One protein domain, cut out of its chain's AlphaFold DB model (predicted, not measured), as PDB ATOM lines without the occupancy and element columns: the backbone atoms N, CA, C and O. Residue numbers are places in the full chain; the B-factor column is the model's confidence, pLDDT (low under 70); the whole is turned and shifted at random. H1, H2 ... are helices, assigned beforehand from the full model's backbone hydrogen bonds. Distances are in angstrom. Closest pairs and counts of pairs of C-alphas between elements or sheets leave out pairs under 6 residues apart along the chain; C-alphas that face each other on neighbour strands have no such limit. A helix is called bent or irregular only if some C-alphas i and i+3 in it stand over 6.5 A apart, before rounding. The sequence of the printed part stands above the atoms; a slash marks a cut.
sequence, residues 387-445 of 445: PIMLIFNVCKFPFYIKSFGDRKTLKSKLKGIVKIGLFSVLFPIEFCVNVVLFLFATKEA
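What this domain is: This is residues 387 to 445 of the 445 residues of an uncharacterized protein of Treponema denticola SP33 (UniProt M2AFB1). A long helix, H3, is bent into a wide arch, and two short helices, H1 and H2, sit on the inner side of the bend, H2 packed on its first arm, H3a, and H1 on its second, H3b. H3 makes most of the long axis, and residues 439 to 445 stick out at one end. The printed part has 59 residues with three named helices, in the order H1, H2, H3, and no named strand; the class is all helix. The whole is loose, with a radius of gyration of the C-alphas of 14.2 A, and spans 49 by 20 by 14 A.

How they stand to each other: H1, residues 387 to 394, is joined by a tight link of one residue to H2, residues 396 to 402. The two are close but not clearly touching: their closest C-alphas, those of Asn 393 and Phe 399, are 6.9 A apart, and their lines stand about perpendicular, at 83 degrees. A short link of 7 residues leads to H3, residues 410 to 440, which by its hydrogen bonds was assigned as one helix but is bent: C-alphas 425 and 428 are 7.1 A apart. Its arms, H3a, residues 410 to 425, and H3b, residues 428 to 440, stand at a steep tilt of 67 degrees. H2 touches H3a, with the C-alphas of Phe 397 and Phe 423 closest at 5.0 A, and they run opposite ways at a steep tilt of 45 degrees. H1 touches H3b, with the C-alphas of Ile 391 and Asn 434 closest at 6.3 A, and they run opposite ways at a steep tilt of 58 degrees. H2 and H3b are near each other, with 5 pairs of C-alphas within 10 A, while H1 and H3a are apart. Every O i to N i+4 pair is within hydrogen-bond range in H1, H2 and H3b, and 11 of 12 are in H3a.

Where its parts are: H1 begins at C-alpha 387, at (90.842, 65.294, 114.598), and is 10.8 A from first to last C-alpha. H2 is 10.0 A long. H3a begins at C-alpha 410, at (109.822, 74.830, 86.105), and is 23.1 A long. H3b is 18.4 A long and ends at C-alpha 440, at (78.260, 70.265, 112.311).

The domain as a whole: The two C-alphas farthest apart, those of Leu 410 and Ala 445, are 49.8 A apart. The printed part has no cut, and neither link is long. Residues 439 to 445, of which 439 and 440 belong to H3b, stand free; Ala 445 is the chain's last residue. The mean pLDDT of the printed part is 91.2, and residues 444 to 445 are under 70.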
ATOM      1  N   PRO A 387      91.837  64.558 115.385       89.12
ATOM      2  CA  PRO A 387      90.842  65.294 114.598       89.12
ATOM      3  C   PRO A 387      91.362  66.623 114.033       89.12
ATOM      4  O   PRO A 387      91.085  66.974 112.889       89.12
ATOM      5  N   ILE A 388      92.184  67.347 114.800       91.12
ATOM      6  CA  ILE A 388      92.793  68.612 114.369       91.12
ATOM      7  C   ILE A 388      93.748  68.360 113.200       91.12
ATOM      8  O   ILE A 388      93.734  69.098 112.214       91.12
ATOM      9  N   MET A 389      94.547  67.290 113.272       91.44
ATOM     10  CA  MET A 389      95.445  66.903 112.180       91.44
ATOM     11  C   MET A 389      94.684  66.440 110.938       91.44
ATOM     12  O   MET A 389      95.129  66.708 109.821       91.44
ATOM     13  N   LEU A 390      93.541  65.775 111.105       91.94
ATOM     14  CA  LEU A 390      92.671  65.412 109.991       91.94
ATOM     15  C   LEU A 390      92.146  66.667 109.281       91.94
ATOM     16  O   LEU A 390      92.356  66.816 108.079       91.94
ATOM     17  N   ILE A 391      91.556  67.603 110.030       93.56
ATOM     18  CA  ILE A 391      91.032  68.874 109.504       93.56
ATOM     19  C   ILE A 391      92.141  69.683 108.822       93.56
ATOM     20  O   ILE A 391      91.949  70.214 107.725       93.56
ATOM     21  N   PHE A 392      93.330  69.728 109.429       93.94
ATOM     22  CA  PHE A 392      94.506  70.337 108.820       93.94
ATOM     23  C   PHE A 392      94.784  69.721 107.446       93.94
ATOM     24  O   PHE A 392      94.875  70.446 106.460       93.94
ATOM     25  N   ASN A 393      94.851  68.392 107.354       92.81
ATOM     26  CA  ASN A 393      95.173  67.681 106.115       92.81
ATOM     27  C   ASN A 393      94.117  67.823 105.003       92.81
ATOM     28  O   ASN A 393      94.476  67.658 103.838       92.81
ATOM     29  N   VAL A 394      92.863  68.153 105.333       92.94
ATOM     30  CA  VAL A 394      91.803  68.463 104.352       92.94
ATOM     31  C   VAL A 394      92.027  69.825 103.678       92.94
ATOM     32  O   VAL A 394      91.591  70.041 102.546       92.94
ATOM     33  N   CYS A 395      92.735  70.749 104.333       95.44
ATOM     34  CA  CYS A 395      92.978  72.085 103.794       95.44
ATOM     35  C   CYS A 395      93.917  72.055 102.572       95.44
ATOM     36  O   CYS A 395      94.842  71.243 102.458       95.44
ATOM     37  N   LYS A 396      93.744  73.011 101.654       94.69
ATOM     38  CA  LYS A 396      94.521  73.085 100.408       94.69
ATOM     39  C   LYS A 396      95.985  73.429 100.637       94.69
ATOM     40  O   LYS A 396      96.840  72.996  99.867       94.69
ATOM     41  N   PHE A 397      96.288  74.212 101.667       94.81
ATOM     42  CA  PHE A 397      97.662  74.601 101.978       94.81
ATOM     43  C   PHE A 397      98.592  73.392 102.212       94.81
ATOM     44  O   PHE A 397      99.549  73.242 101.443       94.81
ATOM     45  N   PRO A 398      98.315  72.476 103.163       93.44
ATOM     46  CA  PRO A 398      99.146  71.286 103.342       93.44
ATOM     47  C   PRO A 398      99.145  70.359 102.126       93.44
ATOM     48  O   PRO A 398     100.185  69.776 101.818       93.44
ATOM     49  N   PHE A 399      98.039  70.266 101.379       92.88
ATOM     50  CA  PHE A 399      98.013  69.538 100.108       92.88
ATOM     51  C   PHE A 399      99.035  70.091  99.098       92.88
ATOM     52  O   PHE A 399      99.771  69.330  98.460       92.88
ATOM     53  N   TYR A 400      99.126  71.416  98.949       94.06
ATOM     54  CA  TYR A 400     100.072  72.030  98.016       94.06
ATOM     55  C   TYR A 400     101.525  71.953  98.474       94.06
ATOM     56  O   TYR A 400     102.393  71.847  97.610       94.06
ATOM     57  N   ILE A 401     101.787  71.953  99.784       93.06
ATOM     58  CA  ILE A 401     103.125  71.683 100.327       93.06
ATOM     59  C   ILE A 401     103.542  70.248 100.000       93.06
ATOM     60  O   ILE A 401     104.592  70.043  99.393       93.06
ATOM     61  N   LYS A 402     102.706  69.258 100.346       91.62
ATOM     62  CA  LYS A 402     103.015  67.835 100.132       91.62
ATOM     63  C   LYS A 402     103.230  67.517  98.650       91.62
ATOM     64  O   LYS A 402     104.251  66.948  98.286       91.62
ATOM     65  N   SER A 403     102.326  67.981  97.785       91.25
ATOM     66  CA  SER A 403     102.405  67.761  96.330       91.25
ATOM     67  C   SER A 403     103.445  68.631  95.611       91.25
ATOM     68  O   SER A 403     103.516  68.630  94.378       91.25
ATOM     69  N   PHE A 404     104.223  69.452  96.327       92.00
ATOM     70  CA  PHE A 404     105.229  70.297  95.688       92.00
ATOM     71  C   PHE A 404     106.407  69.478  95.152       92.00
ATOM     72  O   PHE A 404     106.885  69.762  94.052       92.00
ATOM     73  N   GLY A 405     106.829  68.445  95.893       87.31
ATOM     74  CA  GLY A 405     107.948  67.568  95.528       87.31
ATOM     75  C   GLY A 405     107.739  66.827  94.204       87.31
ATOM     76  O   GLY A 405     108.681  66.669  93.430       87.31
ATOM     77  N   ASP A 406     106.490  66.495  93.873       91.62
ATOM     78  CA  ASP A 406     106.134  65.744  92.661       91.62
ATOM     79  C   ASP A 406     106.178  66.592  91.376       91.62
ATOM     80  O   ASP A 406     106.020  66.099  90.253       91.62
ATOM     81  N   ARG A 407     106.384  67.909  91.501       89.25
ATOM     82  CA  ARG A 407     106.364  68.849  90.374       89.25
ATOM     83  C   ARG A 407     107.685  68.809  89.615       89.25
ATOM     84  O   ARG A 407     108.688  69.368  90.046       89.25
ATOM     85  N   LYS A 408     107.660  68.222  88.417       92.75
ATOM     86  CA  LYS A 408     108.874  68.013  87.606       92.75
ATOM     87  C   LYS A 408     109.334  69.226  86.786       92.75
ATOM     88  O   LYS A 408     110.525  69.367  86.539       92.75
ATOM     89  N   THR A 409     108.433  70.117  86.367       95.19
ATOM     90  CA  THR A 409     108.769  71.207  85.430       95.19
ATOM     91  C   THR A 409     108.870  72.561  86.121       95.19
ATOM     92  O   THR A 409     108.169  72.833  87.094       95.19
ATOM     93  N   LEU A 410     109.693  73.464  85.580       90.69
ATOM     94  CA  LEU A 410     109.822  74.830  86.105       90.69
ATOM     95  C   LEU A 410     108.464  75.554  86.146       90.69
ATOM     96  O   LEU A 410     108.109  76.169  87.148       90.69
ATOM     97  N   LYS A 411     107.655  75.401  85.089       93.75
ATOM     98  CA  LYS A 411     106.298  75.963  85.010       93.75
ATOM     99  C   LYS A 411     105.372  75.399  86.093       93.75
ATOM    100  O   LYS A 411     104.583  76.150  86.666       93.75
ATOM    101  N   SER A 412     105.429  74.094  86.379       92.12
ATOM    102  CA  SER A 412     104.582  73.490  87.413       92.12
ATOM    103  C   SER A 412     105.051  73.833  88.827       92.12
ATOM    104  O   SER A 412     104.191  74.027  89.690       92.12
ATOM    105  N   LYS A 413     106.366  73.979  89.041       93.06
ATOM    106  CA  LYS A 413     106.968  74.483  90.285       93.06
ATOM    107  C   LYS A 413     106.578  75.935  90.548       93.06
ATOM    108  O   LYS A 413     106.061  76.219  91.620       93.06
ATOM    109  N   LEU A 414     106.688  76.826  89.558       93.94
ATOM    110  CA  LEU A 414     106.271  78.228  89.694       93.94
ATOM    111  C   LEU A 414     104.776  78.344  90.033       93.94
ATOM    112  O   LEU A 414     104.405  79.028  90.983       93.94
ATOM    113  N   LYS A 415     103.912  77.595  89.330       92.75
ATOM    114  CA  LYS A 415     102.486  77.479  89.690       92.75
ATOM    115  C   LYS A 415     102.283  76.932  91.105       92.75
ATOM    116  O   LYS A 415     101.338  77.332  91.774       92.75
ATOM    117  N   GLY A 416     103.128  75.997  91.538       93.88
ATOM    118  CA  GLY A 416     103.121  75.451  92.891       93.88
ATOM    119  C   GLY A 416     103.411  76.524  93.938       93.88
ATOM    120  O   GLY A 416     102.624  76.660  94.862       93.88
ATOM    121  N   ILE A 417     104.456  77.335  93.744       94.50
ATOM    122  CA  ILE A 417     104.829  78.433  94.654       94.50
ATOM    123  C   ILE A 417     103.687  79.445  94.768       94.50
ATOM    124  O   ILE A 417     103.286  79.790  95.875       94.50
ATOM    125  N   VAL A 418     103.110  79.862  93.634       95.38
ATOM    126  CA  VAL A 418     101.960  80.784  93.618       95.38
ATOM    127  C   VAL A 418     100.781  80.206  94.403       95.38
ATOM    128  O   VAL A 418     100.165  80.908  95.199       95.38
ATOM    129  N   LYS A 419     100.474  78.916  94.215       95.06
ATOM    130  CA  LYS A 419      99.407  78.245  94.964       95.06
ATOM    131  C   LYS A 419      99.727  78.150  96.457       95.06
ATOM    132  O   LYS A 419      98.850  78.440  97.255       95.06
ATOM    133  N   ILE A 420     100.954  77.795  96.836       95.75
ATOM    134  CA  ILE A 420     101.372  77.739  98.244       95.75
ATOM    135  C   ILE A 420     101.214  79.116  98.896       95.75
ATOM    136  O   ILE A 420     100.591  79.194  99.948       95.75
ATOM    137  N   GLY A 421     101.691  80.190  98.258       95.19
ATOM    138  CA  GLY A 421     101.563  81.555  98.784       95.19
ATOM    139  C   GLY A 421     100.114  82.046  98.867       95.19
ATOM    140  O   GLY A 421      99.729  82.684  99.841       95.19
ATOM    141  N   LEU A 422      99.270  81.715  97.884       95.38
ATOM    142  CA  LEU A 422      97.841  82.036  97.947       95.38
ATOM    143  C   LEU A 422      97.152  81.281  99.092       95.38
ATOM    144  O   LEU A 422      96.431  81.873  99.894       95.38
ATOM    145  N   PHE A 423      97.367  79.968  99.173       95.50
ATOM    146  CA  PHE A 423      96.689  79.131 100.156       95.50
ATOM    147  C   PHE A 423      97.278  79.255 101.560       95.50
ATOM    148  O   PHE A 423      96.550  78.979 102.498       95.50
ATOM    149  N   SER A 424      98.507  79.749 101.746       94.75
ATOM    150  CA  SER A 424      99.010  80.097 103.083       94.75
ATOM    151  C   SER A 424      98.231  81.256 103.700       94.75
ATOM    152  O   SER A 424      97.985  81.255 104.900       94.75
ATOM    153  N   VAL A 425      97.811  82.229 102.881       95.44
ATOM    154  CA  VAL A 425      96.994  83.369 103.329       95.44
ATOM    155  C   VAL A 425      95.546  82.946 103.577       95.44
ATOM    156  O   VAL A 425      94.937  83.380 104.549       95.44
ATOM    157  N   LEU A 426      94.993  82.077 102.725       95.06
ATOM    158  CA  LEU A 426      93.619  81.578 102.871       95.06
ATOM    159  C   LEU A 426      93.475  80.480 103.937       95.06
ATOM    160  O   LEU A 426      92.356  80.211 104.374       95.06
ATOM    161  N   PHE A 427      94.580  79.857 104.356       96.50
ATOM    162  CA  PHE A 427      94.583  78.698 105.247       96.50
ATOM    163  C   PHE A 427      93.830  78.927 106.566       96.50
ATOM    164  O   PHE A 427      93.010  78.074 106.887       96.50
ATOM    165  N   PRO A 428      94.004  80.039 107.312       95.69
ATOM    166  CA  PRO A 428      93.267  80.239 108.562       95.69
ATOM    167  C   PRO A 428      91.746  80.242 108.364       95.69
ATOM    168  O   PRO A 428      91.018  79.657 109.161       95.69
ATOM    169  N   ILE A 429      91.266  80.850 107.273       95.69
ATOM    170  CA  ILE A 429      89.835  80.903 106.945       95.69
ATOM    171  C   ILE A 429      89.339  79.511 106.542       95.69
ATOM    172  O   ILE A 429      88.335  79.044 107.071       95.69
ATOM    173  N   GLU A 430      90.049  78.834 105.635       96.00
ATOM    174  CA  GLU A 430      89.705  77.479 105.185       96.00
ATOM    175  C   GLU A 430      89.699  76.478 106.350       96.00
ATOM    176  O   GLU A 430      88.780  75.671 106.462       96.00
ATOM    177  N   PHE A 431      90.680  76.566 107.250       96.25
ATOM    178  CA  PHE A 431      90.764  75.732 108.442       96.25
ATOM    179  C   PHE A 431      89.563  75.955 109.363       96.25
ATOM    180  O   PHE A 431      88.894  74.990 109.718       96.25
ATOM    181  N   CYS A 432      89.225  77.208 109.688       95.12
ATOM    182  CA  CYS A 432      88.046  77.518 110.501       95.12
ATOM    183  C   CYS A 432      86.746  77.016 109.857       95.12
ATOM    184  O   CYS A 432      85.911  76.435 110.547       95.12
ATOM    185  N   VAL A 433      86.582  77.187 108.539       94.44
ATOM    186  CA  VAL A 433      85.422  76.648 107.806       94.44
ATOM    187  C   VAL A 433      85.363  75.127 107.935       94.44
ATOM    188  O   VAL A 433      84.303  74.595 108.251       94.44
ATOM    189  N   ASN A 434      86.483  74.421 107.758       93.88
ATOM    190  CA  ASN A 434      86.517  72.966 107.894       93.88
ATOM    191  C   ASN A 434      86.289  72.493 109.338       93.88
ATOM    192  O   ASN A 434      85.662  71.456 109.520       93.88
ATOM    193  N   VAL A 435      86.718  73.243 110.361       93.44
ATOM    194  CA  VAL A 435      86.371  72.958 111.768       93.44
ATOM    195  C   VAL A 435      84.860  73.035 111.971       93.44
ATOM    196  O   VAL A 435      84.276  72.115 112.535       93.44
ATOM    197  N   VAL A 436      84.218  74.101 111.482       91.19
ATOM    198  CA  VAL A 436      82.757  74.249 111.556       91.19
ATOM    199  C   VAL A 436      82.084  73.091 110.822       91.19
ATOM    200  O   VAL A 436      81.267  72.392 111.410       91.19
ATOM    201  N   LEU A 437      82.467  72.820 109.573       89.81
ATOM    202  CA  LEU A 437      81.896  71.705 108.816       89.81
ATOM    203  C   LEU A 437      82.072  70.370 109.545       89.81
ATOM    204  O   LEU A 437      81.114  69.617 109.626       89.81
ATOM    205  N   PHE A 438      83.243  70.091 110.119       90.06
ATOM    206  CA  PHE A 438      83.506  68.844 110.835       90.06
ATOM    207  C   PHE A 438      82.657  68.703 112.108       90.06
ATOM    208  O   PHE A 438      82.122  67.633 112.368       90.06
ATOM    209  N   LEU A 439      82.477  69.784 112.877       86.81
ATOM    210  CA  LEU A 439      81.654  69.771 114.093       86.81
ATOM    211  C   LEU A 439      80.149  69.669 113.801       86.81
ATOM    212  O   LEU A 439      79.420  69.082 114.594       86.81
ATOM    213  N   PHE A 440      79.682  70.234 112.683       85.31
ATOM    214  CA  PHE A 440      78.260  70.265 112.311       85.31
ATOM    215  C   PHE A 440      77.852  69.188 111.293       85.31
ATOM    216  O   PHE A 440      76.668  69.052 110.996       85.31
ATOM    217  N   ALA A 441      78.799  68.412 110.756       82.31
ATOM    218  CA  ALA A 441      78.519  67.307 109.837       82.31
ATOM    219  C   ALA A 441      77.975  66.054 110.539       82.31
ATOM    220  O   ALA A 441      77.646  65.081 109.856       82.31
ATOM    221  N   THR A 442      77.869  66.056 111.872       79.62
ATOM    222  CA  THR A 442      77.316  64.923 112.610       79.62
ATOM    223  C   THR A 442      75.853  64.717 112.246       79.62
ATOM    224  O   THR A 442      75.028  65.607 112.459       79.62
ATOM    225  N   LYS A 443      75.521  63.538 111.729       73.81
ATOM    226  CA  LYS A 443      74.129  63.133 111.539       73.81
ATOM    227  C   LYS A 443      73.635  62.451 112.810       73.81
ATOM    228  O   LYS A 443      74.370  61.669 113.416       73.81
ATOM    229  N   GLU A 444      72.411  62.769 113.225       61.31
ATOM    230  CA  GLU A 444      71.703  61.918 114.181       61.31
ATOM    231  C   GLU A 444      71.502  60.552 113.516       61.31
ATOM    232  O   GLU A 444      71.126  60.487 112.342       61.31
ATOM    233  N   ALA A 445      71.893  59.498 114.235       52.69
ATOM    234  CA  ALA A 445      71.875  58.120 113.757       52.69
ATOM    235  C   ALA A 445      70.452  57.562 113.691       52.69
ATOM    236  O   ALA A 445      69.660  57.883 114.610       52.69
TER     237      ALA A 445